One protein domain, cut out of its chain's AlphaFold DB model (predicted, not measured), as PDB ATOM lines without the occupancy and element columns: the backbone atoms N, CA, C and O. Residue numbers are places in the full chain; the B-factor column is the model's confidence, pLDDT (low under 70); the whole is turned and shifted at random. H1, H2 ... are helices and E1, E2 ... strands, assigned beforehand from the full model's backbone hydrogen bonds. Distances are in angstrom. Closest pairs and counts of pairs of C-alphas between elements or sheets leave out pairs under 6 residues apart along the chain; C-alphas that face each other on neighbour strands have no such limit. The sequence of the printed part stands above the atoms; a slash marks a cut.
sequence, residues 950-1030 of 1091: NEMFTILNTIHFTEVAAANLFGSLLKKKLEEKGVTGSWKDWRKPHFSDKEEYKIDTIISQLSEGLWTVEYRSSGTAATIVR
ATOM      1  N   ASN A 950     182.743 166.160 158.749       74.00
ATOM      2  CA  ASN A 950     181.615 167.006 158.345       74.00
ATOM      3  C   ASN A 950     181.318 168.108 159.370       74.00
ATOM      4  O   ASN A 950     180.992 169.230 158.984       74.00
ATOM      5  N   GLU A 951     181.475 167.830 160.664       76.75
ATOM      6  CA  GLU A 951     181.319 168.841 161.716       76.75
ATOM      7  C   GLU A 951     182.423 169.899 161.636       76.75
ATOM      8  O   GLU A 951     182.132 171.090 161.746       76.75
ATOM      9  N   MET A 952     183.665 169.495 161.347       76.00
ATOM     10  CA  MET A 952     184.780 170.422 161.137       76.00
ATOM     11  C   MET A 952     184.559 171.320 159.909       76.00
ATOM     12  O   MET A 952     184.745 172.531 159.998       76.00
ATOM     13  N   PHE A 953     184.090 170.762 158.786       76.44
ATOM     14  CA  PHE A 953     183.721 171.551 157.601       76.44
ATOM     15  C   PHE A 953     182.544 172.493 157.866       76.44
ATOM     16  O   PHE A 953     182.558 173.635 157.416       76.44
ATOM     17  N   THR A 954     181.556 172.055 158.647       79.75
ATOM     18  CA  THR A 954     180.426 172.906 159.044       79.75
ATOM     19  C   THR A 954     180.906 174.094 159.875       79.75
ATOM     20  O   THR A 954     180.437 175.207 159.673       79.75
ATOM     21  N   ILE A 955     181.865 173.889 160.784       79.31
ATOM     22  CA  ILE A 955     182.450 174.965 161.597       79.31
ATOM     23  C   ILE A 955     183.296 175.903 160.731       79.31
ATOM     24  O   ILE A 955     183.151 177.118 160.841       79.31
ATOM     25  N   LEU A 956     184.116 175.366 159.828       77.69
ATOM     26  CA  LEU A 956     184.905 176.164 158.886       77.69
ATOM     27  C   LEU A 956     184.020 177.021 157.964       77.69
ATOM     28  O   LEU A 956     184.330 178.191 157.768       77.69
ATOM     29  N   ASN A 957     182.877 176.501 157.502       76.50
ATOM     30  CA  ASN A 957     181.897 177.258 156.709       76.50
ATOM     31  C   ASN A 957     181.225 178.408 157.477       76.50
ATOM     32  O   ASN A 957     180.650 179.297 156.856       76.50
ATOM     33  N   THR A 958     181.284 178.428 158.815       77.94
ATOM     34  CA  THR A 958     180.789 179.577 159.602       77.94
ATOM     35  C   THR A 958     181.800 180.719 159.712       77.94
ATOM     36  O   THR A 958     181.475 181.769 160.270       77.94
ATOM     37  N   ILE A 959     183.027 180.537 159.213       76.06
ATOM     38  CA  ILE A 959     184.056 181.575 159.209       76.06
ATOM     39  C   ILE A 959     183.963 182.337 157.889       76.06
ATOM     40  O   ILE A 959     184.221 181.786 156.823       76.06
ATOM     41  N   HIS A 960     183.609 183.619 157.957       72.69
ATOM     42  CA  HIS A 960     183.609 184.477 156.776       72.69
ATOM     43  C   HIS A 960     185.032 184.653 156.237       72.69
ATOM     44  O   HIS A 960     185.939 185.052 156.970       72.69
ATOM     45  N   PHE A 961     185.214 184.376 154.945       67.38
ATOM     46  CA  PHE A 961     186.485 184.581 154.263       67.38
ATOM     47  C   PHE A 961     186.740 186.074 154.025       67.38
ATOM     48  O   PHE A 961     185.946 186.763 153.388       67.38
ATOM     49  N   THR A 962     187.874 186.551 154.535       69.62
ATOM     50  CA  THR A 962     188.470 187.863 154.252       69.62
ATOM     51  C   THR A 962     189.907 187.655 153.785       69.62
ATOM     52  O   THR A 962     190.459 186.571 153.969       69.62
ATOM     53  N   GLU A 963     190.549 188.683 153.224       74.44
ATOM     54  CA  GLU A 963     191.970 188.593 152.877       74.44
ATOM     55  C   GLU A 963     192.799 188.450 154.162       74.44
ATOM     56  O   GLU A 963     192.871 189.369 154.980       74.44
ATOM     57  N   VAL A 964     193.331 187.252 154.414       76.94
ATOM     58  CA  VAL A 964     193.923 186.901 155.712       76.94
ATOM     59  C   VAL A 964     194.980 185.812 155.562       76.94
ATOM     60  O   VAL A 964     194.862 184.910 154.736       76.94
ATOM     61  N   ALA A 965     196.020 185.851 156.397       78.44
ATOM     62  CA  ALA A 965     196.983 184.757 156.481       78.44
ATOM     63  C   ALA A 965     196.272 183.438 156.848       78.44
ATOM     64  O   ALA A 965     195.494 183.390 157.804       78.44
ATOM     65  N   ALA A 966     196.581 182.341 156.155       75.25
ATOM     66  CA  ALA A 966     196.021 181.018 156.436       75.25
ATOM     67  C   ALA A 966     196.331 180.571 157.874       75.25
ATOM     68  O   ALA A 966     195.505 179.931 158.520       75.25
ATOM     69  N   ALA A 967     197.484 180.977 158.419       73.94
ATOM     70  CA  ALA A 967     197.832 180.754 159.820       73.94
ATOM     71  C   ALA A 967     196.865 181.447 160.798       73.94
ATOM     72  O   ALA A 967     196.597 180.902 161.864       73.94
ATOM     73  N   ASN A 968     196.293 182.600 160.438       76.94
ATOM     74  CA  ASN A 968     195.275 183.273 161.248       76.94
ATOM     75  C   ASN A 968     193.900 182.615 161.075       76.94
ATOM     76  O   ASN A 968     193.194 182.431 162.064       76.94
ATOM     77  N   LEU A 969     193.534 182.188 159.859       78.19
ATOM     78  CA  LEU A 969     192.286 181.451 159.643       78.19
ATOM     79  C   LEU A 969     192.269 180.135 160.433       78.19
ATOM     80  O   LEU A 969     191.385 179.913 161.258       78.19
ATOM     81  N   PHE A 970     193.263 179.279 160.201       76.06
ATOM     82  CA  PHE A 970     193.338 177.959 160.820       76.06
ATOM     83  C   PHE A 970     193.845 178.008 162.266       76.06
ATOM     84  O   PHE A 970     193.555 177.106 163.043       76.06
ATOM     85  N   GLY A 971     194.576 179.056 162.649       76.50
ATOM     86  CA  GLY A 971     195.090 179.247 164.003       76.50
ATOM     87  C   GLY A 971     194.110 179.974 164.916       76.50
ATOM     88  O   GLY A 971     193.565 179.358 165.823       76.50
ATOM     89  N   SER A 972     193.904 181.280 164.729       79.00
ATOM     90  CA  SER A 972     193.156 182.108 165.687       79.00
ATOM     91  C   SER A 972     191.642 182.087 165.461       79.00
ATOM     92  O   SER A 972     190.893 181.930 166.425       79.00
ATOM     93  N   LEU A 973     191.175 182.197 164.214       80.31
ATOM     94  CA  LEU A 973     189.740 182.256 163.899       80.31
ATOM     95  C   LEU A 973     189.047 180.904 164.106       80.31
ATOM     96  O   LEU A 973     187.999 180.839 164.749       80.31
ATOM     97  N   LEU A 974     189.661 179.821 163.627       80.75
ATOM     98  CA  LEU A 974     189.159 178.466 163.839       80.75
ATOM     99  C   LEU A 974     189.178 178.080 165.322       80.75
ATOM    100  O   LEU A 974     188.188 177.549 165.820       80.75
ATOM    101  N   LYS A 975     190.257 178.404 166.049       80.81
ATOM    102  CA  LYS A 975     190.327 178.171 167.498       80.81
ATOM    103  C   LYS A 975     189.205 178.899 168.234       80.81
ATOM    104  O   LYS A 975     188.515 178.264 169.021       80.81
ATOM    105  N   LYS A 976     188.946 180.172 167.912       81.75
ATOM    106  CA  LYS A 976     187.842 180.938 168.511       81.75
ATOM    107  C   LYS A 976     186.477 180.279 168.261       81.75
ATOM    108  O   LYS A 976     185.683 180.156 169.185       81.75
ATOM    109  N   LYS A 977     186.207 179.804 167.037       81.62
ATOM    110  CA  LYS A 977     184.940 179.122 166.700       81.62
ATOM    111  C   LYS A 977     184.787 177.750 167.351       81.62
ATOM    112  O   LYS A 977     183.670 177.337 167.659       81.62
ATOM    113  N   LEU A 978     185.895 177.047 167.559       76.69
ATOM    114  CA  LEU A 978     185.914 175.771 168.265       76.69
ATOM    115  C   LEU A 978     185.731 175.972 169.773       76.69
ATOM    116  O   LEU A 978     184.920 175.268 170.370       76.69
ATOM    117  N   GLU A 979     186.354 176.995 170.361       77.69
ATOM    118  CA  GLU A 979     186.145 177.403 171.757       77.69
ATOM    119  C   GLU A 979     184.694 177.844 172.016       77.69
ATOM    120  O   GLU A 979     184.106 177.427 173.012       77.69
ATOM    121  N   GLU A 980     184.068 178.583 171.088       81.00
ATOM    122  CA  GLU A 980     182.632 178.934 171.128       81.00
ATOM    123  C   GLU A 980     181.713 177.693 171.148       81.00
ATOM    124  O   GLU A 980     180.587 177.764 171.638       81.00
ATOM    125  N   LYS A 981     182.191 176.542 170.653       75.94
ATOM    126  CA  LYS A 981     181.496 175.243 170.704       75.94
ATOM    127  C   LYS A 981     182.022 174.300 171.794       75.94
ATOM    128  O   LYS A 981     181.642 173.130 171.814       75.94
ATOM    129  N   GLY A 982     182.871 174.785 172.701       75.12
ATOM    130  CA  GLY A 982     183.435 173.997 173.801       75.12
ATOM    131  C   GLY A 982     184.483 172.961 173.373       75.12
ATOM    132  O   GLY A 982     184.684 171.972 174.073       75.12
ATOM    133  N   VAL A 983     185.136 173.155 172.223       75.94
ATOM    134  CA  VAL A 983     186.161 172.258 171.666       75.94
ATOM    135  C   VAL A 983     187.550 172.888 171.810       75.94
ATOM    136  O   VAL A 983     187.795 173.989 171.323       75.94
ATOM    137  N   THR A 984     188.481 172.179 172.454       69.50
ATOM    138  CA  THR A 984     189.843 172.663 172.758       69.50
ATOM    139  C   THR A 984     190.925 171.888 171.994       69.50
ATOM    140  O   THR A 984     190.826 170.668 171.865       69.50
ATOM    141  N   GLY A 985     191.973 172.568 171.511       68.94
ATOM    142  CA  GLY A 985     193.098 171.964 170.771       68.94
ATOM    143  C   GLY A 985     193.834 172.966 169.867       68.94
ATOM    144  O   GLY A 985     193.427 174.126 169.772       68.94
ATOM    145  N   SER A 986     194.936 172.550 169.227       67.81
ATOM    146  CA  SER A 986     195.610 173.343 168.187       67.81
ATOM    147  C   SER A 986     195.298 172.809 166.786       67.81
ATOM    148  O   SER A 986     195.021 171.624 166.600       67.81
ATOM    149  N   TRP A 987     195.405 173.661 165.761       70.12
ATOM    150  CA  TRP A 987     195.217 173.245 164.363       70.12
ATOM    151  C   TRP A 987     196.075 172.047 163.958       70.12
ATOM    152  O   TRP A 987     195.612 171.187 163.213       70.12
ATOM    153  N   LYS A 988     197.315 171.959 164.459       69.00
ATOM    154  CA  LYS A 988     198.204 170.826 164.165       69.00
ATOM    155  C   LYS A 988     197.639 169.510 164.708       69.00
ATOM    156  O   LYS A 988     197.785 168.483 164.044       69.00
ATOM    157  N   ASP A 989     196.945 169.563 165.842       69.25
ATOM    158  CA  ASP A 989     196.331 168.399 166.484       69.25
ATOM    159  C   ASP A 989     195.054 167.954 165.756       69.25
ATOM    160  O   ASP A 989     194.784 166.760 165.666       69.25
ATOM    161  N   TRP A 990     194.300 168.893 165.170       67.44
ATOM    162  CA  TRP A 990     193.089 168.597 164.388       67.44
ATOM    163  C   TRP A 990     193.367 168.241 162.923       67.44
ATOM    164  O   TRP A 990     192.645 167.438 162.332       67.44
ATOM    165  N   ARG A 991     194.417 168.804 162.314       67.94
ATOM    166  CA  ARG A 991     194.757 168.566 160.902       67.94
ATOM    167  C   ARG A 991     195.073 167.095 160.649       67.94
ATOM    168  O   ARG A 991     194.509 166.497 159.742       67.94
ATOM    169  N   LYS A 992     195.950 166.510 161.465       65.31
ATOM    170  CA  LYS A 992     196.483 165.155 161.266       65.31
ATOM    171  C   LYS A 992     195.404 164.048 161.223       65.31
ATOM    172  O   LYS A 992     195.502 163.193 160.346       65.31
ATOM    173  N   PRO A 993     194.371 164.049 162.094       62.62
ATOM    174  CA  PRO A 993     193.291 163.057 162.035       62.62
ATOM    175  C   PRO A 993     192.199 163.329 160.980       62.62
ATOM    176  O   PRO A 993     191.501 162.390 160.604       62.62
ATOM    177  N   HIS A 994     192.023 164.566 160.492       64.50
ATOM    178  CA  HIS A 994     190.898 164.926 159.602       64.50
ATOM    179  C   HIS A 994     191.294 165.245 158.150       64.50
ATOM    180  O   HIS A 994     190.478 165.077 157.239       64.50
ATOM    181  N   PHE A 995     192.537 165.671 157.927       66.50
ATOM    182  CA  PHE A 995     193.076 166.131 156.649       66.50
ATOM    183  C   PHE A 995     194.484 165.535 156.453       66.50
ATOM    184  O   PHE A 995     195.493 166.160 156.775       66.50
ATOM    185  N   SER A 996     194.551 164.283 155.983       60.72
ATOM    186  CA  SER A 996     195.817 163.592 155.675       60.72
ATOM    187  C   SER A 996     196.619 164.330 154.595       60.72
ATOM    188  O   SER A 996     196.000 164.889 153.698       60.72
ATOM    189  N   ASP A 997     197.952 164.221 154.575       59.12
ATOM    190  CA  ASP A 997     198.844 164.870 153.584       59.12
ATOM    191  C   ASP A 997     198.736 164.324 152.132       59.12
ATOM    192  O   ASP A 997     199.648 164.475 151.322       59.12
ATOM    193  N   LYS A 998     197.615 163.692 151.772       60.25
ATOM    194  CA  LYS A 998     197.287 163.327 150.386       60.25
ATOM    195  C   LYS A 998     196.914 164.585 149.589       60.25
ATOM    196  O   LYS A 998     196.318 165.508 150.140       60.25
ATOM    197  N   GLU A 999     197.216 164.606 148.288       52.91
ATOM    198  CA  GLU A 999     197.055 165.791 147.420       52.91
ATOM    199  C   GLU A 999     195.649 166.416 147.428       52.91
ATOM    200  O   GLU A 999     195.515 167.632 147.310       52.91
ATOM    201  N   GLU A1000     194.612 165.611 147.656       53.62
ATOM    202  CA  GLU A1000     193.209 166.039 147.744       53.62
ATOM    203  C   GLU A1000     192.898 166.936 148.961       53.62
ATOM    204  O   GLU A1000     191.829 167.540 149.022       53.62
ATOM    205  N   TYR A1001     193.816 167.052 149.928       63.56
ATOM    206  CA  TYR A1001     193.607 167.767 151.195       63.56
ATOM    207  C   TYR A1001     194.699 168.803 151.497       63.56
ATOM    208  O   TYR A1001     194.903 169.187 152.652       63.56
ATOM    209  N   LYS A1002     195.381 169.292 150.452       72.81
ATOM    210  CA  LYS A1002     196.201 170.512 150.528       72.81
ATOM    211  C   LYS A1002     195.316 171.706 150.926       72.81
ATOM    212  O   LYS A1002     194.127 171.745 150.605       72.81
ATOM    213  N   ILE A1003     195.896 172.677 151.638       74.94
ATOM    214  CA  ILE A1003     195.181 173.865 152.146       74.94
ATOM    215  C   ILE A1003     194.439 174.583 151.009       74.94
ATOM    216  O   ILE A1003     193.284 174.961 151.178       74.94
ATOM    217  N   ASP A1004     195.059 174.673 149.835       76.06
ATOM    218  CA  ASP A1004     194.497 175.286 148.629       76.06
ATOM    219  C   ASP A1004     193.169 174.622 148.215       76.06
ATOM    220  O   ASP A1004     192.198 175.307 147.889       76.06
ATOM    221  N   THR A1005     193.087 173.292 148.315       77.44
ATOM    222  CA  THR A1005     191.882 172.510 148.007       77.44
ATOM    223  C   THR A1005     190.783 172.730 149.047       77.44
ATOM    224  O   THR A1005     189.617 172.882 148.685       77.44
ATOM    225  N   ILE A1006     191.142 172.806 150.335       77.44
ATOM    226  CA  ILE A1006     190.194 173.064 151.433       77.44
ATOM    227  C   ILE A1006     189.588 174.467 151.293       77.44
ATOM    228  O   ILE A1006     188.374 174.625 151.386       77.44
ATOM    229  N   ILE A1007     190.416 175.480 151.025       79.56
ATOM    230  CA  ILE A1007     189.967 176.866 150.834       79.56
ATOM    231  C   ILE A1007     189.099 176.997 149.583       79.56
ATOM    232  O   ILE A1007     188.048 177.630 149.640       79.56
ATOM    233  N   SER A1008     189.482 176.348 148.483       78.12
ATOM    234  CA  SER A1008     188.674 176.324 147.261       78.12
ATOM    235  C   SER A1008     187.294 175.685 147.493       78.12
ATOM    236  O   SER A1008     186.289 176.222 147.034       78.12
ATOM    237  N   GLN A1009     187.207 174.605 148.281       76.88
ATOM    238  CA  GLN A1009     185.930 173.960 148.626       76.88
ATOM    239  C   GLN A1009     185.054 174.808 149.558       76.88
ATOM    240  O   GLN A1009     183.859 174.933 149.310       76.88
ATOM    241  N   LEU A1010     185.631 175.395 150.611       74.62
ATOM    242  CA  LEU A1010     184.891 176.223 151.575       74.62
ATOM    243  C   LEU A1010     184.411 177.551 150.971       74.62
ATOM    244  O   LEU A1010     183.417 178.114 151.415       74.62
ATOM    245  N   SER A1011     185.133 178.066 149.975       74.88
ATOM    246  CA  SER A1011     184.809 179.326 149.304       74.88
ATOM    247  C   SER A1011     184.047 179.167 147.990       74.88
ATOM    248  O   SER A1011     183.821 180.166 147.310       74.88
ATOM    249  N   GLU A1012     183.718 177.937 147.583       75.69
ATOM    250  CA  GLU A1012     183.174 177.633 146.249       75.69
ATOM    251  C   GLU A1012     184.023 178.243 145.103       75.69
ATOM    252  O   GLU A1012     183.518 178.683 144.067       75.69
ATOM    253  N   GLY A1013     185.345 178.304 145.300       71.50
ATOM    254  CA  GLY A1013     186.316 178.871 144.361       71.50
ATOM    255  C   GLY A1013     186.415 180.405 144.350       71.50
ATOM    256  O   GLY A1013     187.126 180.959 143.506       71.50
ATOM    257  N   LEU A1014     185.736 181.114 145.260       70.06
ATOM    258  CA  LEU A1014     185.804 182.580 145.377       70.06
ATOM    259  C   LEU A1014     187.101 183.089 146.018       70.06
ATOM    260  O   LEU A1014     187.404 184.277 145.889       70.06
ATOM    261  N   TRP A1015     187.861 182.221 146.693       77.06
ATOM    262  CA  TRP A1015     189.125 182.564 147.339       77.06
ATOM    263  C   TRP A1015     190.221 181.541 146.989       77.06
ATOM    264  O   TRP A1015     189.968 180.337 146.939       77.06
ATOM    265  N   THR A1016     191.447 182.019 146.765       83.06
ATOM    266  CA  THR A1016     192.643 181.203 146.502       83.06
ATOM    267  C   THR A1016     193.714 181.427 147.558       83.06
ATOM    268  O   THR A1016     193.682 182.403 148.301       83.06
ATOM    269  N   VAL A1017     194.697 180.530 147.614       79.50
ATOM    270  CA  VAL A1017     195.832 180.621 148.534       79.50
ATOM    271  C   VAL A1017     197.078 181.055 147.763       79.50
ATOM    272  O   VAL A1017     197.477 180.401 146.806       79.50
ATOM    273  N   GLU A1018     197.692 182.160 148.180       81.00
ATOM    274  CA  GLU A1018     198.960 182.673 147.662       81.00
ATOM    275  C   GLU A1018     200.092 182.439 148.668       81.00
ATOM    276  O   GLU A1018     199.975 182.748 149.856       81.00
ATOM    277  N   TYR A1019     201.228 181.945 148.182       74.12
ATOM    278  CA  TYR A1019     202.444 181.764 148.973       74.12
ATOM    279  C   TYR A1019     203.421 182.901 148.634       74.12
ATOM    280  O   TYR A1019     203.927 182.969 147.515       74.12
ATOM    281  N   ARG A1020     203.657 183.834 149.572       63.00
ATOM    282  CA  ARG A1020     204.563 184.988 149.377       63.00
ATOM    283  C   ARG A1020     205.991 184.643 149.834       63.00
ATOM    284  O   ARG A1020     206.184 183.930 150.812       63.00
ATOM    285  N   SER A1021     206.995 185.140 149.116       48.22
ATOM    286  CA  SER A1021     208.362 184.591 149.027       48.22
ATOM    287  C   SER A1021     209.333 184.857 150.198       48.22
ATOM    288  O   SER A1021     210.533 184.663 150.032       48.22
ATOM    289  N   SER A1022     208.874 185.236 151.396       42.78
ATOM    290  CA  SER A1022     209.767 185.443 152.561       42.78
ATOM    291  C   SER A1022     209.317 184.767 153.864       42.78
ATOM    292  O   SER A1022     209.639 185.213 154.963       42.78
ATOM    293  N   GLY A1023     208.616 183.638 153.753       40.72
ATOM    294  CA  GLY A1023     208.312 182.743 154.871       40.72
ATOM    295  C   GLY A1023     207.178 181.781 154.529       40.72
ATOM    296  O   GLY A1023     206.374 182.054 153.647       40.72
ATOM    297  N   THR A1024     207.071 180.662 155.243       44.69
ATOM    298  CA  THR A1024     206.046 179.603 155.092       44.69
ATOM    299  C   THR A1024     204.585 180.047 155.346       44.69
ATOM    300  O   THR A1024     203.731 179.222 155.669       44.69
ATOM    301  N   ALA A1025     204.259 181.337 155.247       60.09
ATOM    302  CA  ALA A1025     202.935 181.882 155.525       60.09
ATOM    303  C   ALA A1025     202.090 181.977 154.243       60.09
ATOM    304  O   ALA A1025     202.147 182.952 153.496       60.09
ATOM    305  N   ALA A1026     201.271 180.954 154.006       75.19
ATOM    306  CA  ALA A1026     200.216 180.988 152.998       75.19
ATOM    307  C   ALA A1026     199.181 182.082 153.342       75.19
ATOM    308  O   ALA A1026     198.792 182.208 154.506       75.19
ATOM    309  N   THR A1027     198.723 182.863 152.361       79.31
ATOM    310  CA  THR A1027     197.722 183.936 152.525       79.31
ATOM    311  C   THR A1027     196.512 183.664 151.642       79.31
ATOM    312  O   THR A1027     196.664 183.341 150.472       79.31
ATOM    313  N   ILE A1028     195.307 183.769 152.195       78.69
ATOM    314  CA  ILE A1028     194.055 183.550 151.469       78.69
ATOM    315  C   ILE A1028     193.609 184.887 150.884       78.69
ATOM    316  O   ILE A1028     193.439 185.855 151.624       78.69
ATOM    317  N   VAL A1029     193.428 184.934 149.568       78.00
ATOM    318  CA  VAL A1029     193.104 186.137 148.788       78.00
ATOM    319  C   VAL A1029     191.895 185.873 147.891       78.00
ATOM    320  O   VAL A1029     191.622 184.728 147.531       78.00
ATOM    321  N   ARG A1030     191.124 186.910 147.543       76.94
ATOM    322  CA  ARG A1030     189.914 186.740 146.721       76.94
ATOM    323  C   ARG A1030     190.327 186.383 145.296       76.94
ATOM    324  O   ARG A1030     191.104 187.109 144.674       76.94
TER     325      ARG A1030
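This is residues 950 to 1030 of the 1091 residues of an uncharacterized protein of Euryarchaeota archaeon (UniProt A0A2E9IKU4). A small antiparallel hairpin of two strands, E1 and E2, makes one end of the domain; H4 packs on it, mainly on E1, and the longer helix H2 starts beside E2 and leads away from it. H1 packs on the later part of H2 at a steep angle, and H3 stands crosswise to H2. The printed part has 81 residues, in the order H1 H2 H3 H4 E1 E2, and is mixed, helices and strands. It is compact, with a radius of gyration of the C-alphas of 12.3 A, and spans 36 by 26 by 25 A.

E1, residues 1015 to 1019, and E2, residues 1026 to 1030, form an antiparallel hairpin at 146 degrees, with N 1016 and O 1029 within hydrogen-bond range at 2.8 A. Residues 964 to 965 also pair, antiparallel, with residues 1027 to 1028 of E2. H4, residues 1003 to 1010, comes closest to E1 at the C-alphas of Asp 1004 and Val 1017, 5.5 A apart. H2, residues 966 to 979, comes closest to E2 at the C-alphas of Ala 966 and Thr 1027, 5.2 A. With residues 974 to 978 alone, H2 touches H1, residues 950 to 956, closest at the C-alphas of Leu 956 and Leu 974, 6.9 A; they run opposite ways at a steep tilt of 68 degrees, only just short of about perpendicular. With residues 970 to 975 alone, H2 only just touches H3, residues 987 to 994, with 3 pairs of C-alphas within 8 A, the closest being those of Gly 971 and Trp 987, 6.0 A; they are about perpendicular at 82 degrees. H3 and H4 are apart. Every O i to N i+4 pair is within hydrogen-bond range in H1 and H4, against 8 of 10 in H2 and 2 of 4 in H3.

H1 begins at C-alpha 950 (181.615, 167.006, 158.345). H2 is 18.6 A long; E1 and E2 are 13.4 A each, and E2 ends at C-alpha 1030 (189.914, 186.740, 146.721).

The C-alphas of Gly 982 and Ser 1021 are the farthest apart, at 36.7 A. The printed part has no cut and no long link. Mean pLDDT of the printed part is 72.0, with residues 988 to 1001 and 1020 to 1025 among those under 70.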